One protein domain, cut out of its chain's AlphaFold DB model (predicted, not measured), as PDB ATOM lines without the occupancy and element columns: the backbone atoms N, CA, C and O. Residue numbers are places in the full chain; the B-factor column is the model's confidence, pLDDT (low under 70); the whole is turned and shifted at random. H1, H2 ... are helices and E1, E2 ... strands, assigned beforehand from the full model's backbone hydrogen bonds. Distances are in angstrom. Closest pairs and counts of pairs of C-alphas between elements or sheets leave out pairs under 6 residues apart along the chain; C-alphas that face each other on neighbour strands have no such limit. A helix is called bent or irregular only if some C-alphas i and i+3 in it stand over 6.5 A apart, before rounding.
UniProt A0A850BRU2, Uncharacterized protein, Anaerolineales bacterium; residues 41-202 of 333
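AT A GLANCE: This is residues 41 to 202 of the 333 residues of an uncharacterized protein of Anaerolineales bacterium (UniProt A0A850BRU2). An elongated, mostly helical body has a two-stranded ribbon, E1 and E2, at one end, with the helix H4 packed mainly on E1. Beyond the ribbon the chain goes on in H5 and H8, side by side and opposite ways; H3 and H6 pack next to them, H2 crosses H3, and H7 lies at the far end, touching no helix. The printed part has 162 residues with eight named helices and two named strands, in the order H1 H2 H3 H4 E1 H5 H6 H7 H8 E2; the sheet, E1 - E2, is antiparallel. The whole is only just compact, close to loose, with a radius of gyration of the C-alphas of 18.3 A and spans of 59 by 33 by 31 A.

HOW THE PARTS SIT: E1, residues 117 to 121, and E2, residues 193 to 198, are antiparallel at 160 degrees, with N 118 and O 197 at 2.8 A and N 194 and O 120 at 2.9 A, within hydrogen-bond range. The closest C-alphas of H4, residues 93 to 111, and E1 are those of Phe 103 and Ile 120, 5.0 A apart. H4, with residues 95 to 99 alone, touches H5, residues 123 to 130, at a shallow tilt of 27 degrees, opposite ways; the closest C-alphas, of Glu 95 and Pro 124, are 5.5 A apart. H5 touches residues 180 to 187 alone of H8, residues 169 to 189, at a shallow tilt of 23 degrees, opposite ways; the closest C-alphas, of Thr 130 and Gln 184, are 5.5 A apart. H6, residues 132 to 144, touches H3, residues 80 to 90, at a shallow tilt of 21 degrees, opposite ways, closest at the C-alphas of Met 90 and Gly 134, 5.0 A. H2, residues 48 to 64, touches H3 at a steep tilt of 56 degrees, opposite ways, closest at the C-alphas of Ala 57 and Glu 84, 5.8 A. H1, residues 41 to 45, is close to but not clearly touching H2; H7, residues 150 to 157, is apart from H6 and H8. Every O i to N i+4 pair is within hydrogen-bond range in H1, H3, H4, H5, H6 and H7, but 11 of 13 in H2 and 13 of 17 in H8.

IN THESE COORDINATES: H1 begins at C-alpha 41 (57.717, 116.553, 109.302), and E2 ends at C-alpha 198 (36.000, 128.231, 99.212). H8 is 30.4 A long with a kink of 36 degrees near residue 176, H4 26.2 A and H2 23.8 A. H2 and H8 are only just irregular: C-alphas 50 and 53, and C-alphas 170 and 173, are 6.6 A apart.

THE WHOLE: The C-alphas of Gly 113 and Leu 150, the two farthest apart, are 58.7 A apart. The printed part has no cut. The links H2 to H3 and H7 to H8 are long. Mean pLDDT of the printed part is 86.7; residues 69 to 71 and 159 to 163 are under 70.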
ATOM      1  N   GLN A  41      56.535 117.019 108.579       94.56
ATOM      2  CA  GLN A  41      57.717 116.553 109.302       94.56
ATOM      3  C   GLN A  41      57.540 116.668 110.823       94.56
ATOM      4  O   GLN A  41      57.906 115.739 111.542       94.56
ATOM      5  N   ALA A  42      56.978 117.775 111.317       91.94
ATOM      6  CA  ALA A  42      56.699 117.951 112.740       91.94
ATOM      7  C   ALA A  42      55.714 116.894 113.267       91.94
ATOM      8  O   ALA A  42      55.956 116.316 114.324       91.94
ATOM      9  N   PHE A  43      54.657 116.594 112.511       93.06
ATOM     10  CA  PHE A  43      53.642 115.611 112.888       93.06
ATOM     11  C   PHE A  43      54.213 114.189 112.897       93.06
ATOM     12  O   PHE A  43      53.988 113.454 113.857       93.06
ATOM     13  N   ARG A  44      55.045 113.828 111.907       93.69
ATOM     14  CA  ARG A  44      55.759 112.537 111.886       93.69
ATOM     15  C   ARG A  44      56.706 112.387 113.072       93.69
ATOM     16  O   ARG A  44      56.733 111.342 113.710       93.69
ATOM     17  N   GLN A  45      57.493 113.423 113.370       92.19
ATOM     18  CA  GLN A  45      58.482 113.380 114.455       92.19
ATOM     19  C   GLN A  45      57.849 113.231 115.837       92.19
ATOM     20  O   GLN A  45      58.471 112.644 116.717       92.19
ATOM     21  N   GLN A  46      56.646 113.771 116.015       92.00
ATOM     22  CA  GLN A  46      55.888 113.676 117.259       92.00
ATOM     23  C   GLN A  46      54.953 112.460 117.295       92.00
ATOM     24  O   GLN A  46      54.229 112.296 118.263       92.00
ATOM     25  N   GLY A  47      54.933 111.611 116.259       92.50
ATOM     26  CA  GLY A  47      54.053 110.439 116.225       92.50
ATOM     27  C   GLY A  47      52.559 110.774 116.155       92.50
ATOM     28  O   GLY A  47      51.730 109.893 116.368       92.50
ATOM     29  N   LEU A  48      52.195 112.013 115.807       90.56
ATOM     30  CA  LEU A  48      50.812 112.501 115.886       90.56
ATOM     31  C   LEU A  48      49.852 111.690 115.015       90.56
ATOM     32  O   LEU A  48      48.707 111.484 115.392       90.56
ATOM     33  N   TYR A  49      50.313 111.187 113.868       91.56
ATOM     34  CA  TYR A  49      49.485 110.352 112.995       91.56
ATOM     35  C   TYR A  49      49.065 109.025 113.646       91.56
ATOM     36  O   TYR A  49      48.019 108.491 113.294       91.56
ATOM     37  N   ALA A  50      49.848 108.513 114.600       90.00
ATOM     38  CA  ALA A  50      49.499 107.317 115.363       90.00
ATOM     39  C   ALA A  50      48.599 107.639 116.569       90.00
ATOM     40  O   ALA A  50      47.771 106.817 116.947       90.00
ATOM     41  N   GLU A  51      48.738 108.832 117.155       88.62
ATOM     42  CA  GLU A  51      47.986 109.242 118.348       88.62
ATOM     43  C   GLU A  51      46.591 109.803 118.027       88.62
ATOM     44  O   GLU A  51      45.649 109.582 118.785       88.62
ATOM     45  N   ILE A  52      46.416 110.498 116.894       87.75
ATOM     46  CA  ILE A  52      45.129 111.133 116.552       87.75
ATOM     47  C   ILE A  52      43.968 110.132 116.451       87.75
ATOM     48  O   ILE A  52      42.903 110.454 116.980       87.75
ATOM     49  N   PRO A  53      44.096 108.945 115.823       84.81
ATOM     50  CA  PRO A  53      42.994 107.983 115.783       84.81
ATOM     51  C   PRO A  53      42.495 107.576 117.179       84.81
ATOM     52  O   PRO A  53      41.290 107.429 117.376       84.81
ATOM     53  N   VAL A  54      43.401 107.474 118.158       85.25
ATOM     54  CA  VAL A  54      43.063 107.173 119.560       85.25
ATOM     55  C   VAL A  54      42.295 108.337 120.186       85.25
ATOM     56  O   VAL A  54      41.226 108.138 120.757       85.25
ATOM     57  N   LEU A  55      42.770 109.572 120.002       85.12
ATOM     58  CA  LEU A  55      42.059 110.768 120.476       85.12
ATOM     59  C   LEU A  55      40.683 110.918 119.817       85.12
ATOM     60  O   LEU A  55      39.726 111.367 120.446       85.12
ATOM     61  N   PHE A  56      40.560 110.537 118.547       83.81
ATOM     62  CA  PHE A  56      39.280 110.529 117.854       83.81
ATOM     63  C   PHE A  56      38.312 109.524 118.484       83.81
ATOM     64  O   PHE A  56      37.150 109.868 118.694       83.81
ATOM     65  N   ALA A  57      38.788 108.332 118.853       83.75
ATOM     66  CA  ALA A  57      37.995 107.360 119.601       83.75
ATOM     67  C   ALA A  57      37.491 107.949 120.927       83.75
ATOM     68  O   ALA A  57      36.296 107.883 121.214       83.75
ATOM     69  N   GLU A  58      38.366 108.608 121.692       83.81
ATOM     70  CA  GLU A  58      37.993 109.263 122.952       83.81
ATOM     71  C   GLU A  58      36.938 110.359 122.753       83.81
ATOM     72  O   GLU A  58      35.956 110.416 123.494       83.81
ATOM     73  N   MET A  59      37.093 111.199 121.723       81.44
ATOM     74  CA  MET A  59      36.110 112.234 121.391       81.44
ATOM     75  C   MET A  59      34.761 111.637 120.985       81.44
ATOM     76  O   MET A  59      33.717 112.157 121.382       81.44
ATOM     77  N   VAL A  60      34.762 110.541 120.221       84.00
ATOM     78  CA  VAL A  60      33.535 109.840 119.831       84.00
ATOM     79  C   VAL A  60      32.818 109.302 121.071       84.00
ATOM     80  O   VAL A  60      31.625 109.569 121.228       84.00
ATOM     81  N   VAL A  61      33.531 108.648 121.995       83.75
ATOM     82  CA  VAL A  61      32.959 108.160 123.265       83.75
ATOM     83  C   VAL A  61      32.415 109.312 124.108       83.75
ATOM     84  O   VAL A  61      31.284 109.234 124.588       83.75
ATOM     85  N   ALA A  62      33.175 110.398 124.256       81.75
ATOM     86  CA  ALA A  62      32.738 111.571 125.009       81.75
ATOM     87  C   ALA A  62      31.467 112.191 124.401       81.75
ATOM     88  O   ALA A  62      30.508 112.470 125.117       81.75
ATOM     89  N   SER A  63      31.416 112.324 123.071       80.06
ATOM     90  CA  SER A  63      30.252 112.865 122.357       80.06
ATOM     91  C   SER A  63      29.018 111.958 122.428       80.06
ATOM     92  O   SER A  63      27.892 112.450 122.381       80.06
ATOM     93  N   ALA A  64      29.214 110.642 122.566       81.50
ATOM     94  CA  ALA A  64      28.142 109.660 122.710       81.50
ATOM     95  C   ALA A  64      27.476 109.699 124.095       81.50
ATOM     96  O   ALA A  64      26.359 109.207 124.258       81.50
ATOM     97  N   GLN A  65      28.156 110.268 125.097       79.69
ATOM     98  CA  GLN A  65      27.625 110.451 126.448       79.69
ATOM     99  C   GLN A  65      26.817 111.751 126.596       79.69
ATOM    100  O   GLN A  65      26.112 111.920 127.595       79.69
ATOM    101  N   GLU A  66      26.873 112.661 125.616       79.06
ATOM    102  CA  GLU A  66      26.105 113.903 125.661       79.06
ATOM    103  C   GLU A  66      24.599 113.654 125.439       79.06
ATOM    104  O   GLU A  66      24.195 113.060 124.429       79.06
ATOM    105  N   PRO A  67      23.723 114.127 126.351       71.62
ATOM    106  CA  PRO A  67      22.284 113.929 126.224       71.62
ATOM    107  C   PRO A  67      21.735 114.565 124.937       71.62
ATOM    108  O   PRO A  67      21.757 115.783 124.780       71.62
ATOM    109  N   GLY A  68      21.184 113.742 124.039       71.94
ATOM    110  CA  GLY A  68      20.540 114.190 122.797       71.94
ATOM    111  C   GLY A  68      21.343 113.950 121.516       71.94
ATOM    112  O   GLY A  68      20.803 114.169 120.431       71.94
ATOM    113  N   ASN A  69      22.583 113.457 121.608       66.44
ATOM    114  CA  ASN A  69      23.378 113.106 120.435       66.44
ATOM    115  C   ASN A  69      23.257 111.610 120.090       66.44
ATOM    116  O   ASN A  69      23.990 110.766 120.596       66.44
ATOM    117  N   ASN A  70      22.324 111.269 119.198       65.81
ATOM    118  CA  ASN A  70      22.087 109.873 118.802       65.81
ATOM    119  C   ASN A  70      23.056 109.361 117.720       65.81
ATOM    120  O   ASN A  70      23.031 108.172 117.406       65.81
ATOM    121  N   VAL A  71      23.895 110.229 117.141       65.12
ATOM    122  CA  VAL A  71      24.767 109.882 115.999       65.12
ATOM    123  C   VAL A  71      25.818 108.840 116.392       65.12
ATOM    124  O   VAL A  71      26.126 107.949 115.605       65.12
ATOM    125  N   PHE A  72      26.305 108.901 117.632       70.69
ATOM    126  CA  PHE A  72      27.316 107.986 118.167       70.69
ATOM    127  C   PHE A  72      26.770 107.087 119.280       70.69
ATOM    128  O   PHE A  72      27.533 106.555 120.076       70.69
ATOM    129  N   ALA A  73      25.453 106.861 119.333       70.75
ATOM    130  CA  ALA A  73      24.831 106.040 120.376       70.75
ATOM    131  C   ALA A  73      25.314 104.572 120.399       70.75
ATOM    132  O   ALA A  73      25.102 103.878 121.388       70.75
ATOM    133  N   PHE A  74      25.945 104.093 119.323       73.81
ATOM    134  CA  PHE A  74      26.631 102.798 119.300       73.81
ATOM    135  C   PHE A  74      27.956 102.850 120.082       73.81
ATOM    136  O   PHE A  74      28.277 101.927 120.820       73.81
ATOM    137  N   ALA A  75      28.693 103.961 120.005       77.69
ATOM    138  CA  ALA A  75      29.992 104.107 120.654       77.69
ATOM    139  C   ALA A  75      29.897 104.158 122.185       77.69
ATOM    140  O   ALA A  75      30.868 103.843 122.859       77.69
ATOM    141  N   SER A  76      28.736 104.507 122.750       74.75
ATOM    142  CA  SER A  76      28.505 104.414 124.197       74.75
ATOM    143  C   SER A  76      28.247 102.987 124.695       74.75
ATOM    144  O   SER A  76      28.203 102.774 125.906       74.75
ATOM    145  N   ARG A  77      28.054 102.018 123.788       76.06
ATOM    146  CA  ARG A  77      27.852 100.594 124.113       76.06
ATOM    147  C   ARG A  77      29.102  99.753 123.924       76.06
ATOM    148  O   ARG A  77      29.194  98.689 124.531       76.06
ATOM    149  N   LEU A  78      30.023 100.219 123.091       77.06
ATOM    150  CA  LEU A  78      31.310  99.580 122.906       77.06
ATOM    151  C   LEU A  78      32.242  99.868 124.073       77.06
ATOM    152  O   LEU A  78      32.246 100.972 124.622       77.06
ATOM    153  N   ASP A  79      33.068  98.877 124.400       82.25
ATOM    154  CA  ASP A  79      34.230  99.134 125.232       82.25
ATOM    155  C   ASP A  79      35.235 100.007 124.472       82.25
ATOM    156  O   ASP A  79      35.292 100.023 123.235       82.25
ATOM    157  N   ARG A  80      36.034 100.755 125.228       80.94
ATOM    158  CA  ARG A  80      37.029 101.673 124.676       80.94
ATOM    159  C   ARG A  80      38.014 100.936 123.763       80.94
ATOM    160  O   ARG A  80      38.286 101.410 122.663       80.94
ATOM    161  N   ASP A  81      38.486  99.775 124.206       83.88
ATOM    162  CA  ASP A  81      39.477  98.975 123.486       83.88
ATOM    163  C   ASP A  81      38.920  98.478 122.140       83.88
ATOM    164  O   ASP A  81      39.601  98.560 121.117       83.88
ATOM    165  N   ASP A  82      37.655  98.042 122.106       83.88
ATOM    166  CA  ASP A  82      36.992  97.575 120.884       83.88
ATOM    167  C   ASP A  82      36.770  98.715 119.881       83.88
ATOM    168  O   ASP A  82      36.940  98.532 118.670       83.88
ATOM    169  N   LEU A  83      36.424  99.911 120.368       83.94
ATOM    170  CA  LEU A  83      36.243 101.085 119.517       83.94
ATOM    171  C   LEU A  83      37.574 101.565 118.929       83.94
ATOM    172  O   LEU A  83      37.634 101.878 117.738       83.94
ATOM    173  N   GLU A  84      38.637 101.606 119.734       84.69
ATOM    174  CA  GLU A  84      39.983 101.943 119.263       84.69
ATOM    175  C   GLU A  84      40.438 100.959 118.174       84.69
ATOM    176  O   GLU A  84      40.934 101.380 117.127       84.69
ATOM    177  N   LEU A  85      40.189  99.659 118.363       84.88
ATOM    178  CA  LEU A  85      40.545  98.614 117.401       84.88
ATOM    179  C   LEU A  85      39.726  98.727 116.106       84.88
ATOM    180  O   LEU A  85      40.283  98.626 115.010       84.88
ATOM    181  N   ALA A  86      38.428  99.020 116.214       84.44
ATOM    182  CA  ALA A  86      37.556  99.250 115.066       84.44
ATOM    183  C   ALA A  86      37.963 100.504 114.273       84.44
ATOM    184  O   ALA A  86      38.021 100.465 113.041       84.44
ATOM    185  N   ILE A  87      38.284 101.609 114.956       84.50
ATOM    186  CA  ILE A  87      38.746 102.850 114.321       84.50
ATOM    187  C   ILE A  87      40.103 102.634 113.656       84.50
ATOM    188  O   ILE A  87      40.256 102.992 112.491       84.50
ATOM    189  N   ALA A  88      41.057 101.995 114.335       85.19
ATOM    190  CA  ALA A  88      42.366 101.682 113.766       85.19
ATOM    191  C   ALA A  88      42.265 100.743 112.550       85.19
ATOM    192  O   ALA A  88      43.050 100.856 111.611       85.19
ATOM    193  N   ALA A  89      41.288  99.834 112.533       85.56
ATOM    194  CA  ALA A  89      41.046  98.958 111.392       85.56
ATOM    195  C   ALA A  89      40.376  99.684 110.211       85.56
ATOM    196  O   ALA A  89      40.694  99.391 109.056       85.56
ATOM    197  N   MET A  90      39.476 100.638 110.479       85.00
ATOM    198  CA  MET A  90      38.815 101.447 109.445       85.00
ATOM    199  C   MET A  90      39.701 102.566 108.898       85.00
ATOM    200  O   MET A  90      39.594 102.915 107.723       85.00
ATOM    201  N   LEU A  91      40.569 103.131 109.729       88.56
ATOM    202  CA  LEU A  91      41.441 104.244 109.390       88.56
ATOM    203  C   LEU A  91      42.836 103.979 109.969       88.56
ATOM    204  O   LEU A  91      43.207 104.555 110.994       88.56
ATOM    205  N   PRO A  92      43.602 103.074 109.334       88.94
ATOM    206  CA  PRO A  92      44.935 102.740 109.801       88.94
ATOM    207  C   PRO A  92      45.851 103.971 109.726       88.94
ATOM    208  O   PRO A  92      45.606 104.869 108.907       88.94
ATOM    209  N   PRO A  93      46.913 104.028 110.552       89.00
ATOM    210  CA  PRO A  93      47.763 105.210 110.673       89.00
ATOM    211  C   PRO A  93      48.311 105.728 109.339       89.00
ATOM    212  O   PRO A  93      48.434 106.935 109.162       89.00
ATOM    213  N   GLU A  94      48.591 104.846 108.374       91.56
ATOM    214  CA  GLU A  94      49.118 105.235 107.062       91.56
ATOM    215  C   GLU A  94      48.067 105.940 106.188       91.56
ATOM    216  O   GLU A  94      48.373 106.911 105.496       91.56
ATOM    217  N   GLU A  95      46.815 105.475 106.225       91.81
ATOM    218  CA  GLU A  95      45.706 106.100 105.488       91.81
ATOM    219  C   GLU A  95      45.291 107.414 106.156       91.81
ATOM    220  O   GLU A  95      44.968 108.391 105.475       91.81
ATOM    221  N   PHE A  96      45.355 107.460 107.490       91.75
ATOM    222  CA  PHE A  96      45.161 108.688 108.251       91.75
ATOM    223  C   PHE A  96      46.242 109.727 107.933       91.75
ATOM    224  O   PHE A  96      45.920 110.889 107.683       91.75
ATOM    225  N   GLU A  97      47.511 109.310 107.883       94.00
ATOM    226  CA  GLU A  97      48.616 110.164 107.454       94.00
ATOM    227  C   GLU A  97      48.359 110.717 106.054       94.00
ATOM    228  O   GLU A  97      48.437 111.927 105.868       94.00
ATOM    229  N   ALA A  98      47.973 109.879 105.088       94.06
ATOM    230  CA  ALA A  98      47.676 110.329 103.729       94.06
ATOM    231  C   ALA A  98      46.513 111.340 103.670       94.06
ATOM    232  O   ALA A  98      46.580 112.319 102.920       94.06
ATOM    233  N   LEU A  99      45.459 111.129 104.465       94.00
ATOM    234  CA  LEU A  99      44.324 112.049 104.563       94.00
ATOM    235  C   LEU A  99      44.751 113.400 105.150       94.00
ATOM    236  O   LEU A  99      44.443 114.449 104.579       94.00
ATOM    237  N   MET A 100      45.484 113.379 106.263       94.19
ATOM    238  CA  MET A 100      45.967 114.588 106.929       94.19
ATOM    239  C   MET A 100      47.001 115.334 106.091       94.19
ATOM    240  O   MET A 100      46.938 116.558 106.002       94.19
ATOM    241  N   ASP A 101      47.911 114.621 105.430       96.12
ATOM    242  CA  ASP A 101      48.886 115.204 104.510       96.12
ATOM    243  C   ASP A 101      48.188 115.911 103.351       96.12
ATOM    244  O   ASP A 101      48.545 117.044 103.030       96.12
ATOM    245  N   GLY A 102      47.155 115.289 102.777       95.69
ATOM    246  CA  GLY A 102      46.357 115.896 101.718       95.69
ATOM    247  C   GLY A 102      45.534 117.101 102.189       95.69
ATOM    248  O   GLY A 102      45.441 118.102 101.475       95.69
ATOM    249  N   PHE A 103      44.991 117.061 103.408       95.31
ATOM    250  CA  PHE A 103      44.320 118.215 104.013       95.31
ATOM    251  C   PHE A 103      45.291 119.380 104.266       95.31
ATOM    252  O   PHE A 103      44.975 120.533 103.958       95.31
ATOM    253  N   LEU A 104      46.487 119.093 104.790       95.75
ATOM    254  CA  LEU A 104      47.537 120.088 104.983       95.75
ATOM    255  C   LEU A 104      47.974 120.678 103.637       95.75
ATOM    256  O   LEU A 104      48.036 121.899 103.512       95.75
ATOM    257  N   ASP A 105      48.207 119.845 102.620       97.31
ATOM    258  CA  ASP A 105      48.562 120.303 101.271       97.31
ATOM    259  C   ASP A 105      47.502 121.243 100.705       97.31
ATOM    260  O   ASP A 105      47.837 122.328 100.235       97.31
ATOM    261  N   SER A 106      46.223 120.883 100.816       96.06
ATOM    262  CA  SER A 106      45.123 121.733 100.357       96.06
ATOM    263  C   SER A 106      45.036 123.050 101.139       96.06
ATOM    264  O   SER A 106      44.888 124.120 100.546       96.06
ATOM    265  N   THR A 107      45.204 122.999 102.463       95.38
ATOM    266  CA  THR A 107      45.199 124.189 103.327       95.38
ATOM    267  C   THR A 107      46.328 125.147 102.959       95.38
ATOM    268  O   THR A 107      46.102 126.345 102.795       95.38
ATOM    269  N   PHE A 108      47.548 124.640 102.788       95.56
ATOM    270  CA  PHE A 108      48.686 125.476 102.421       95.56
ATOM    271  C   PHE A 108      48.624 125.937 100.970       95.56
ATOM    272  O   PHE A 108      48.968 127.087 100.721       95.56
ATOM    273  N   ALA A 109      48.123 125.128 100.033       95.81
ATOM    274  CA  ALA A 109      47.861 125.570  98.665       95.81
ATOM    275  C   ALA A 109      46.878 126.752  98.657       95.81
ATOM    276  O   ALA A 109      47.120 127.767  98.002       95.81
ATOM    277  N   PHE A 110      45.818 126.683  99.468       94.12
ATOM    278  CA  PHE A 110      44.898 127.800  99.663       94.12
ATOM    279  C   PHE A 110      45.592 129.031 100.268       94.12
ATOM    280  O   PHE A 110      45.496 130.127  99.718       94.12
ATOM    281  N   LEU A 111      46.338 128.871 101.368       93.06
ATOM    282  CA  LEU A 111      47.065 129.974 102.018       93.06
ATOM    283  C   LEU A 111      48.171 130.578 101.136       93.06
ATOM    284  O   LEU A 111      48.561 131.728 101.341       93.06
ATOM    285  N   ASN A 112      48.707 129.807 100.187       93.69
ATOM    286  CA  ASN A 112      49.803 130.192  99.298       93.69
ATOM    287  C   ASN A 112      49.370 130.866  98.004       93.69
ATOM    288  O   ASN A 112      50.242 131.296  97.251       93.69
ATOM    289  N   GLY A 113      48.073 130.992  97.735       92.25
ATOM    290  CA  GLY A 113      47.650 131.541  96.453       92.25
ATOM    291  C   GLY A 113      47.354 130.484  95.384       92.25
ATOM    292  O   GLY A 113      46.861 130.848  94.325       92.25
ATOM    293  N   GLU A 114      47.666 129.212  95.637       94.50
ATOM    294  CA  GLU A 114      47.735 128.138  94.634       94.50
ATOM    295  C   GLU A 114      46.390 127.434  94.414       94.50
ATOM    296  O   GLU A 114      46.159 126.873  93.345       94.50
ATOM    297  N   ALA A 115      45.496 127.490  95.404       94.25
ATOM    298  CA  ALA A 115      44.135 126.965  95.329       94.25
ATOM    299  C   ALA A 115      43.102 127.984  95.839       94.25
ATOM    300  O   ALA A 115      43.406 128.855  96.659       94.25
ATOM    301  N   ASP A 116      41.857 127.856  95.381       92.94
ATOM    302  CA  ASP A 116      40.728 128.715  95.782       92.94
ATOM    303  C   ASP A 116      39.834 128.082  96.856       92.94
ATOM    304  O   ASP A 116      38.893 128.709  97.353       92.94
ATOM    305  N   SER A 117      40.141 126.850  97.253       92.44
ATOM    306  CA  SER A 117      39.403 126.117  98.272       92.44
ATOM    307  C   SER A 117      40.297 125.213  99.109       92.44
ATOM    308  O   SER A 117      41.338 124.752  98.644       92.44
ATOM    309  N   ILE A 118      39.840 124.941 100.329       94.12
ATOM    310  CA  ILE A 118      40.379 123.909 101.212       94.12
ATOM    311  C   ILE A 118      39.463 122.693 101.110       94.12
ATOM    312  O   ILE A 118      38.257 122.785 101.361       94.12
ATOM    313  N   SER A 119      40.044 121.558 100.754       94.38
ATOM    314  CA  SER A 119      39.365 120.284 100.559       94.38
ATOM    315  C   SER A 119      40.036 119.179 101.365       94.38
ATOM    316  O   SER A 119      41.263 119.094 101.403       94.38
ATOM    317  N   ILE A 120      39.237 118.300 101.966       94.19
ATOM    318  CA  ILE A 120      39.725 117.053 102.560       94.19
ATOM    319  C   ILE A 120      39.644 115.962 101.488       94.19
ATOM    320  O   ILE A 120      38.533 115.661 101.041       94.19
ATOM    321  N   PRO A 121      40.763 115.347 101.071       93.88
ATOM    322  CA  PRO A 121      40.703 114.181 100.203       93.88
ATOM    323  C   PRO A 121      40.165 112.987 100.996       93.88
ATOM    324  O   PRO A 121      40.798 112.502 101.930       93.88
ATOM    325  N   LEU A 122      38.993 112.495 100.608       93.88
ATOM    326  CA  LEU A 122      38.341 111.338 101.227       93.88
ATOM    327  C   LEU A 122      38.741 110.022 100.557       93.88
ATOM    328  O   LEU A 122      38.385 108.947 101.029       93.88
ATOM    329  N   LEU A 123      39.500 110.081  99.464       93.69
ATOM    330  CA  LEU A 123      39.911 108.900  98.714       93.69
ATOM    331  C   LEU A 123      40.682 107.854  99.554       93.69
ATOM    332  O   LEU A 123      40.343 106.677  99.418       93.69
ATOM    333  N   PRO A 124      41.655 108.214 100.423       91.75
ATOM    334  CA  PRO A 124      42.311 107.249 101.320       91.75
ATOM    335  C   PRO A 124      41.298 106.537 102.227       91.75
ATOM    336  O   PRO A 124      41.229 105.310 102.282       91.75
ATOM    337  N   PHE A 125      40.394 107.313 102.830       90.44
ATOM    338  CA  PHE A 125      39.331 106.797 103.685       90.44
ATOM    339  C   PHE A 125      38.374 105.860 102.931       90.44
ATOM    340  O   PHE A 125      38.113 104.748 103.386       90.44
ATOM    341  N   LYS A 126      37.920 106.238 101.728       92.19
ATOM    342  CA  LYS A 126      37.070 105.394 100.869       92.19
ATOM    343  C   LYS A 126      37.746 104.070 100.506       92.19
ATOM    344  O   LYS A 126      37.095 103.024 100.508       92.19
ATOM    345  N   ARG A 127      39.047 104.087 100.195       91.62
ATOM    346  CA  ARG A 127      39.811 102.858  99.917       91.62
ATOM    347  C   ARG A 127      39.900 101.971 101.151       91.62
ATOM    348  O   ARG A 127      39.657 100.776 101.033       91.62
ATOM    349  N   SER A 128      40.184 102.550 102.315       90.12
ATOM    350  CA  SER A 128      40.249 101.800 103.571       90.12
ATOM    351  C   SER A 128      38.896 101.179 103.944       90.12
ATOM    352  O   SER A 128      38.818  99.989 104.241       90.12
ATOM    353  N   MET A 129      37.802 101.936 103.805       89.62
ATOM    354  CA  MET A 129      36.441 101.440 104.037       89.62
ATOM    355  C   MET A 129      36.052 100.290 103.105       89.62
ATOM    356  O   MET A 129      35.390  99.352 103.530       89.62
ATOM    357  N   THR A 130      36.424 100.365 101.826       91.62
ATOM    358  CA  THR A 130      36.069  99.335 100.830       91.62
ATOM    359  C   THR A 130      37.023  98.144 100.819       91.62
ATOM    360  O   THR A 130      36.731  97.135 100.171       91.62
ATOM    361  N   ALA A 131      38.147  98.238 101.530       90.44
ATOM    362  CA  ALA A 131      39.076  97.137 101.700       90.44
ATOM    363  C   ALA A 131      38.482  96.044 102.598       90.44
ATOM    364  O   ALA A 131      37.594  96.275 103.420       90.44
ATOM    365  N   GLU A 132      39.039  94.838 102.498       90.06
ATOM    366  CA  GLU A 132      38.630  93.698 103.326       90.06
ATOM    367  C   GLU A 132      38.745  93.998 104.832       90.06
ATOM    368  O   GLU A 132      37.906  93.561 105.616       90.06
ATOM    369  N   ARG A 133      39.722  94.828 105.227       87.19
ATOM    370  CA  ARG A 133      39.888  95.297 106.613       87.19
ATOM    371  C   ARG A 133      38.711  96.138 107.101       87.19
ATOM    372  O   ARG A 133      38.304  95.960 108.239       87.19
ATOM    373  N   GLY A 134      38.134  96.992 106.253       88.06
ATOM    374  CA  GLY A 134      36.951  97.778 106.605       88.06
ATOM    375  C   GLY A 134      35.737  96.886 106.878       88.06
ATOM    376  O   GLY A 134      35.048  97.059 107.882       88.06
ATOM    377  N   ALA A 135      35.526  95.860 106.047       90.12
ATOM    378  CA  ALA A 135      34.469  94.873 106.275       90.12
ATOM    379  C   ALA A 135      34.703  94.053 107.555       90.12
ATOM    380  O   ALA A 135      33.767  93.824 108.321       90.12
ATOM    381  N   GLN A 136      35.951  93.650 107.816       89.75
ATOM    382  CA  GLN A 136      36.325  92.959 109.053       89.75
ATOM    383  C   GLN A 136      36.149  93.847 110.290       89.75
ATOM    384  O   GLN A 136      35.677  93.350 111.306       89.75
ATOM    385  N   ALA A 137      36.455  95.144 110.207       88.56
ATOM    386  CA  ALA A 137      36.256  96.096 111.298       88.56
ATOM    387  C   ALA A 137      34.773  96.223 111.673       88.56
ATOM    388  O   ALA A 137      34.422  96.138 112.846       88.56
ATOM    389  N   ILE A 138      33.887  96.342 110.675       88.50
ATOM    390  CA  ILE A 138      32.437  96.350 110.914       88.50
ATOM    391  C   ILE A 138      31.963  95.010 111.478       88.50
ATOM    392  O   ILE A 138      31.094  94.986 112.346       88.50
ATOM    393  N   LEU A 139      32.524  93.893 111.016       89.12
ATOM    394  CA  LEU A 139      32.179  92.584 111.558       89.12
ATOM    395  C   LEU A 139      32.604  92.452 113.026       89.12
ATOM    396  O   LEU A 139      31.822  91.970 113.832       89.12
ATOM    397  N   GLN A 140      33.805  92.906 113.387       86.94
ATOM    398  CA  GLN A 140      34.276  92.929 114.776       86.94
ATOM    399  C   GLN A 140      33.385  93.813 115.650       86.94
ATOM    400  O   GLN A 140      32.940  93.369 116.704       86.94
ATOM    401  N   LEU A 141      33.041  95.005 115.156       86.25
ATOM    402  CA  LEU A 141      32.093  95.914 115.796       86.25
ATOM    403  C   LEU A 141      30.735  95.233 116.036       86.25
ATOM    404  O   LEU A 141      30.162  95.327 117.114       86.25
ATOM    405  N   MET A 142      30.239  94.487 115.048       87.06
ATOM    406  CA  MET A 142      28.980  93.747 115.138       87.06
ATOM    407  C   MET A 142      29.055  92.560 116.108       87.06
ATOM    408  O   MET A 142      28.064  92.245 116.756       87.06
ATOM    409  N   LEU A 143      30.210  91.902 116.218       87.62
ATOM    410  CA  LEU A 143      30.433  90.783 117.140       87.62
ATOM    411  C   LEU A 143      30.580  91.227 118.605       87.62
ATOM    412  O   LEU A 143      30.387  90.394 119.491       87.62
ATOM    413  N   ALA A 144      30.916  92.498 118.850       86.25
ATOM    414  CA  ALA A 144      30.977  93.094 120.186       86.25
ATOM    415  C   ALA A 144      29.585  93.465 120.739       86.25
ATOM    416  O   ALA A 144      29.401  93.585 121.949       86.25
ATOM    417  N   GLU A 145      28.587  93.617 119.866       86.62
ATOM    418  CA  GLU A 145      27.210  93.927 120.254       86.62
ATOM    419  C   GLU A 145      26.479  92.700 120.844       86.62
ATOM    420  O   GLU A 145      26.859  91.550 120.601       86.62
ATOM    421  N   PRO A 146      25.400  92.900 121.625       86.38
ATOM    422  CA  PRO A 146      24.605  91.798 122.151       86.38
ATOM    423  C   PRO A 146      23.874  91.037 121.036       86.38
ATOM    424  O   PRO A 146      23.571  91.587 119.972       86.38
ATOM    425  N   ASP A 147      23.548  89.771 121.312       90.38
ATOM    426  CA  ASP A 147      22.849  88.889 120.373       90.38
ATOM    427  C   ASP A 147      21.534  89.513 119.873       90.38
ATOM    428  O   ASP A 147      20.712  90.015 120.650       90.38
ATOM    429  N   CYS A 148      21.313  89.453 118.559       87.12
ATOM    430  CA  CYS A 148      20.098  89.974 117.947       87.12
ATOM    431  C   CYS A 148      18.850  89.212 118.415       87.12
ATOM    432  O   CYS A 148      18.771  87.983 118.347       87.12
ATOM    433  N   THR A 149      17.797  89.944 118.773       89.38
ATOM    434  CA  THR A 149      16.472  89.340 118.969       89.38
ATOM    435  C   THR A 149      15.833  88.979 117.619       89.38
ATOM    436  O   THR A 149      16.049  89.649 116.608       89.38
ATOM    437  N   LEU A 150      14.983  87.943 117.585       86.06
ATOM    438  CA  LEU A 150      14.209  87.551 116.392       86.06
ATOM    439  C   LEU A 150      13.515  88.724 115.657       86.06
ATOM    440  O   LEU A 150      13.622  88.787 114.431       86.06
ATOM    441  N   PRO A 151      12.827  89.666 116.338       84.31
ATOM    442  CA  PRO A 151      12.232  90.818 115.657       84.31
ATOM    443  C   PRO A 151      13.266  91.777 115.042       84.31
ATOM    444  O   PRO A 151      12.992  92.343 113.986       84.31
ATOM    445  N   GLN A 152      14.453  91.930 115.640       82.38
ATOM    446  CA  GLN A 152      15.536  92.750 115.076       82.38
ATOM    447  C   GLN A 152      16.140  92.103 113.822       82.38
ATOM    448  O   GLN A 152      16.347  92.787 112.821       82.38
ATOM    449  N   LEU A 153      16.332  90.778 113.824       82.56
ATOM    450  CA  LEU A 153      16.778  90.034 112.636       82.56
ATOM    451  C   LEU A 153      15.783  90.170 111.474       82.56
ATOM    452  O   LEU A 153      16.184  90.370 110.327       82.56
ATOM    453  N   ALA A 154      14.479  90.109 111.770       82.69
ATOM    454  CA  ALA A 154      13.437  90.300 110.766       82.69
ATOM    455  C   ALA A 154      13.448  91.722 110.171       82.69
ATOM    456  O   ALA A 154      13.258  91.876 108.966       82.69
ATOM    457  N   GLN A 155      13.712  92.756 110.979       80.62
ATOM    458  CA  GLN A 155      13.844  94.136 110.490       80.62
ATOM    459  C   GLN A 155      15.092  94.342 109.625       80.62
ATOM    460  O   GLN A 155      15.011  95.009 108.593       80.62
ATOM    461  N   MET A 156      16.215  93.720 109.992       74.31
ATOM    462  CA  MET A 156      17.464  93.793 109.231       74.31
ATOM    463  C   MET A 156      17.313  93.176 107.831       74.31
ATOM    464  O   MET A 156      17.754  93.758 106.843       74.31
ATOM    465  N   GLY A 157      16.609  92.043 107.721       73.25
ATOM    466  CA  GLY A 157      16.328  91.393 106.434       73.25
ATOM    467  C   GLY A 157      15.375  92.171 105.516       73.25
ATOM    468  O   GLY A 157      15.370  91.945 104.307       73.25
ATOM    469  N   LEU A 158      14.586  93.098 106.070       78.56
ATOM    470  CA  LEU A 158      13.639  93.937 105.326       78.56
ATOM    471  C   LEU A 158      14.208  95.321 104.968       78.56
ATOM    472  O   LEU A 158      13.501  96.115 104.348       78.56
ATOM    473  N   GLY A 159      15.463  95.613 105.335       67.31
ATOM    474  CA  GLY A 159      16.108  96.903 105.066       67.31
ATOM    475  C   GLY A 159      15.556  98.067 105.898       67.31
ATOM    476  O   GLY A 159      15.539  99.196 105.413       67.31
ATOM    477  N   GLY A 160      15.054  97.795 107.109       67.31
ATOM    478  CA  GLY A 160      14.615  98.826 108.059       67.31
ATOM    479  C   GLY A 160      15.776  99.596 108.707       67.31
ATOM    480  O   GLY A 160      16.928  99.444 108.303       67.31
ATOM    481  N   ASP A 161      15.472 100.411 109.725       61.25
ATOM    482  CA  ASP A 161      16.483 101.151 110.497       61.25
ATOM    483  C   ASP A 161      17.631 100.227 110.937       61.25
ATOM    484  O   ASP A 161      17.401  99.123 111.437       61.25
ATOM    485  N   MET A 162      18.872 100.681 110.733       60.19
ATOM    486  CA  MET A 162      20.073  99.909 111.052       60.19
ATOM    487  C   MET A 162      20.208  99.736 112.567       60.19
ATOM    488  O   MET A 162      20.772 100.576 113.266       60.19
ATOM    489  N   ILE A 163      19.687  98.623 113.078       67.50
ATOM    490  CA  ILE A 163      19.939  98.164 114.440       67.50
ATOM    491  C   ILE A 163      21.217  97.323 114.406       67.50
ATOM    492  O   ILE A 163      21.240  96.250 113.806       67.50
ATOM    493  N   PHE A 164      22.274  97.813 115.052       77.38
ATOM    494  CA  PHE A 164      23.506  97.057 115.269       77.38
ATOM    495  C   PHE A 164      23.279  96.030 116.388       77.38
ATOM    496  O   PHE A 164      22.910  96.394 117.503       77.38
ATOM    497  N   CYS A 165      23.419  94.746 116.064       85.62
ATOM    498  CA  CYS A 165      23.375  93.622 117.000       85.62
ATOM    499  C   CYS A 165      24.177  92.448 116.420       85.62
ATOM    500  O   CYS A 165      24.392  92.392 115.205       85.62
ATOM    501  N   LYS A 166      24.599  91.508 117.270       90.75
ATOM    502  CA  LYS A 166      25.381  90.341 116.856       90.75
ATOM    503  C   LYS A 166      24.491  89.266 116.215       90.75
ATOM    504  O   LYS A 166      23.603  88.730 116.889       90.75
ATOM    505  N   PRO A 167      24.693  88.921 114.929       88.38
ATOM    506  CA  PRO A 167      23.961  87.843 114.280       88.38
ATOM    507  C   PRO A 167      24.488  86.468 114.738       88.38
ATOM    508  O   PRO A 167      25.643  86.361 115.152       88.38
ATOM    509  N   PRO A 168      23.670  85.404 114.637       90.94
ATOM    510  CA  PRO A 168      24.105  84.046 114.959       90.94
ATOM    511  C   PRO A 168      25.226  83.579 114.016       90.94
ATOM    512  O   PRO A 168      25.274  83.987 112.851       90.94
ATOM    513  N   ASP A 169      26.110  82.703 114.502       89.50
ATOM    514  CA  ASP A 169      27.343  82.315 113.802       89.50
ATOM    515  C   ASP A 169      27.085  81.712 112.410       89.50
ATOM    516  O   ASP A 169      27.851  81.938 111.470       89.50
ATOM    517  N   GLU A 170      25.967  81.004 112.228       90.12
ATOM    518  CA  GLU A 170      25.581  80.437 110.935       90.12
ATOM    519  C   GLU A 170      25.292  81.526 109.888       90.12
ATOM    520  O   GLU A 170      25.543  81.336 108.695       90.12
ATOM    521  N   ALA A 171      24.804  82.688 110.330       88.75
ATOM    522  CA  ALA A 171      24.471  83.817 109.470       88.75
ATOM    523  C   ALA A 171      25.693  84.677 109.107       88.75
ATOM    524  O   ALA A 171      25.638  85.398 108.108       88.75
ATOM    525  N   LEU A 172      26.814  84.581 109.836       87.50
ATOM    526  CA  LEU A 172      28.017  85.387 109.567       87.50
ATOM    527  C   LEU A 172      28.552  85.183 108.144       87.50
ATOM    528  O   LEU A 172      28.971  86.140 107.492       87.50
ATOM    529  N   THR A 173      28.471  83.952 107.627       87.94
ATOM    530  CA  THR A 173      28.898  83.619 106.255       87.94
ATOM    531  C   THR A 173      28.061  84.311 105.175       87.94
ATOM    532  O   THR A 173      28.558  84.564 104.079       87.94
ATOM    533  N   LEU A 174      26.810  84.656 105.493       87.50
ATOM    534  CA  LEU A 174      25.895  85.362 104.599       87.50
ATOM    535  C   LEU A 174      26.002  86.886 104.761       87.50
ATOM    536  O   LEU A 174      25.860  87.625 103.788       87.50
ATOM    537  N   VAL A 175      26.277  87.356 105.980       86.94
ATOM    538  CA  VAL A 175      26.348  88.783 106.324       86.94
ATOM    539  C   VAL A 175      27.670  89.418 105.878       86.94
ATOM    540  O   VAL A 175      27.660  90.539 105.377       86.94
ATOM    541  N   ALA A 176      28.799  88.710 105.974       87.81
ATOM    542  CA  ALA A 176      30.108  89.236 105.572       87.81
ATOM    543  C   ALA A 176      30.155  89.817 104.132       87.81
ATOM    544  O   ALA A 176      30.568  90.970 103.972       87.81
ATOM    545  N   PRO A 177      29.696  89.111 103.074       89.19
ATOM    546  CA  PRO A 177      29.673  89.681 101.721       89.19
ATOM    547  C   PRO A 177      28.659  90.828 101.567       89.19
ATOM    548  O   PRO A 177      28.863  91.729 100.746       89.19
ATOM    549  N   LEU A 178      27.585  90.833 102.365       89.19
ATOM    550  CA  LEU A 178      26.609  91.920 102.376       89.19
ATOM    551  C   LEU A 178      27.226  93.210 102.932       89.19
ATOM    552  O   LEU A 178      27.058  94.258 102.315       89.19
ATOM    553  N   ILE A 179      27.998  93.128 104.023       89.00
ATOM    554  CA  ILE A 179      28.738  94.270 104.588       89.00
ATOM    555  C   ILE A 179      29.670  94.871 103.534       89.00
ATOM    556  O   ILE A 179      29.632  96.077 103.304       89.00
ATOM    557  N   GLY A 180      30.455  94.039 102.840       89.81
ATOM    558  CA  GLY A 180      31.350  94.510 101.778       89.81
ATOM    559  C   GLY A 180      30.606  95.240 100.653       89.81
ATOM    560  O   GLY A 180      31.043  96.297 100.201       89.81
ATOM    561  N   THR A 181      29.442  94.725 100.248       90.75
ATOM    562  CA  THR A 181      28.600  95.352  99.215       90.75
ATOM    563  C   THR A 181      28.016  96.687  99.689       90.75
ATOM    564  O   THR A 181      28.029  97.666  98.941       90.75
ATOM    565  N   GLN A 182      27.541  96.759 100.936       89.38
ATOM    566  CA  GLN A 182      27.009  97.995 101.514       89.38
ATOM    567  C   GLN A 182      28.099  99.056 101.683       89.38
ATOM    568  O   GLN A 182      27.886 100.211 101.326       89.38
ATOM    569  N   LEU A 183      29.294  98.668 102.134       90.56
ATOM    570  CA  LEU A 183      30.453  99.555 102.223       90.56
ATOM    571  C   LEU A 183      30.848 100.126 100.861       90.56
ATOM    572  O   LEU A 183      31.100 101.324 100.749       90.56
ATOM    573  N   GLN A 184      30.855  99.300  99.812       92.12
ATOM    574  CA  GLN A 184      31.101  99.763  98.445       92.12
ATOM    575  C   GLN A 184      30.023 100.734  97.962       92.12
ATOM    576  O   GLN A 184      30.352 101.750  97.351       92.12
ATOM    577  N   PHE A 185      28.752 100.460  98.259       91.75
ATOM    578  CA  PHE A 185      27.653 101.357  97.915       91.75
ATOM    579  C   PHE A 185      27.768 102.705  98.644       91.75
ATOM    580  O   PHE A 185      27.706 103.758  98.010       91.75
ATOM    581  N   MET A 186      28.020 102.683  99.957       88.88
ATOM    582  CA  MET A 186      28.233 103.885 100.769       88.88
ATOM    583  C   MET A 186      29.444 104.688 100.285       88.88
ATOM    584  O   MET A 186      29.349 105.902 100.107       88.88
ATOM    585  N   ALA A 187      30.565 104.019 100.004       92.31
ATOM    586  CA  ALA A 187      31.749 104.662  99.450       92.31
ATOM    587  C   ALA A 187      31.478 105.250  98.055       92.31
ATOM    588  O   ALA A 187      31.962 106.334  97.746       92.31
ATOM    589  N   GLY A 188      30.672 104.587  97.222       93.12
ATOM    590  CA  GLY A 188      30.266 105.096  95.911       93.12
ATOM    591  C   GLY A 188      29.438 106.384  95.978       93.12
ATOM    592  O   GLY A 188      29.546 107.218  95.084       93.12
ATOM    593  N   GLY A 189      28.651 106.569  97.044       92.25
ATOM    594  CA  GLY A 189      27.884 107.795  97.293       92.25
ATOM    595  C   GLY A 189      28.690 108.940  97.921       92.25
ATOM    596  O   GLY A 189      28.269 110.093  97.853       92.25
ATOM    597  N   MET A 190      29.842 108.645  98.527       92.56
ATOM    598  CA  MET A 190      30.719 109.645  99.137       92.56
ATOM    599  C   MET A 190      31.562 110.345  98.058       92.56
ATOM    600  O   MET A 190      32.144 109.654  97.217       92.56
ATOM    601  N   PRO A 191      31.690 111.684  98.057       95.06
ATOM    602  CA  PRO A 191      32.574 112.367  97.117       95.06
ATOM    603  C   PRO A 191      34.046 112.023  97.395       95.06
ATOM    604  O   PRO A 191      34.412 111.663  98.513       95.06
ATOM    605  N   ASP A 192      34.903 112.132  96.379       94.38
ATOM    606  CA  ASP A 192      36.345 111.877  96.538       94.38
ATOM    607  C   ASP A 192      37.053 112.986  97.331       94.38
ATOM    608  O   ASP A 192      38.092 112.748  97.949       94.38
ATOM    609  N   GLU A 193      36.464 114.180  97.354       93.31
ATOM    610  CA  GLU A 193      36.935 115.348  98.087       93.31
ATOM    611  C   GLU A 193      35.763 116.090  98.740       93.31
ATOM    612  O   GLU A 193      34.688 116.236  98.153       93.31
ATOM    613  N   LEU A 194      35.967 116.567  99.966       93.38
ATOM    614  CA  LEU A 194      35.010 117.412 100.676       93.38
ATOM    615  C   LEU A 194      35.557 118.834 100.748       93.38
ATOM    616  O   LEU A 194      36.531 119.082 101.457       93.38
ATOM    617  N   VAL A 195      34.925 119.771 100.050       92.69
ATOM    618  CA  VAL A 195      35.285 121.192 100.121       92.69
ATOM    619  C   VAL A 195      34.744 121.780 101.426       92.69
ATOM    620  O   VAL A 195      33.535 121.931 101.578       92.69
ATOM    621  N   ILE A 196      35.633 122.115 102.364       89.81
ATOM    622  CA  ILE A 196      35.258 122.748 103.641       89.81
ATOM    623  C   ILE A 196      35.011 124.240 103.434       89.81
ATOM    624  O   ILE A 196      34.096 124.823 104.008       89.81
ATOM    625  N   LEU A 197      35.874 124.873 102.641       87.81
ATOM    626  CA  LEU A 197      35.939 126.320 102.534       87.81
ATOM    627  C   LEU A 197      36.352 126.710 101.120       87.81
ATOM    628  O   LEU A 197      37.256 126.107 100.547       87.81
ATOM    629  N   SER A 198      35.693 127.717 100.549       87.75
ATOM    630  CA  SER A 198      36.000 128.231  99.212       87.75
ATOM    631  C   SER A 198      35.873 129.749  99.171       87.75
ATOM    632  O   SER A 198      34.974 130.321  99.791       87.75
ATOM    633  N   THR A 199      36.743 130.416  98.412       82.44
ATOM    634  CA  THR A 199      36.689 131.878  98.227       82.44
ATOM    635  C   THR A 199      35.370 132.344  97.607       82.44
ATOM    636  O   THR A 199      34.911 133.447  97.897       82.44
ATOM    637  N   ALA A 200      34.717 131.485  96.818       80.69
ATOM    638  CA  ALA A 200      33.412 131.749  96.217       80.69
ATOM    639  C   ALA A 200      32.293 131.975  97.251       80.69
ATOM    640  O   ALA A 200      31.324 132.671  96.955       80.69
ATOM    641  N   GLN A 201      32.416 131.407  98.455       80.56
ATOM    642  CA  GLN A 201      31.385 131.494  99.492       80.56
ATOM    643  C   GLN A 201      31.573 132.688 100.441       80.56
ATOM    644  O   GLN A 201      30.639 133.054 101.151       80.56
ATOM    645  N   SER A 202      32.747 133.330 100.455       76.19
ATOM    646  CA  SER A 202      33.075 134.349 101.460       76.19
ATOM    647  C   SER A 202      34.008 135.435 100.919       76.19
ATOM    648  O   SER A 202      35.232 135.283 100.897       76.19
TER     649      SER A 202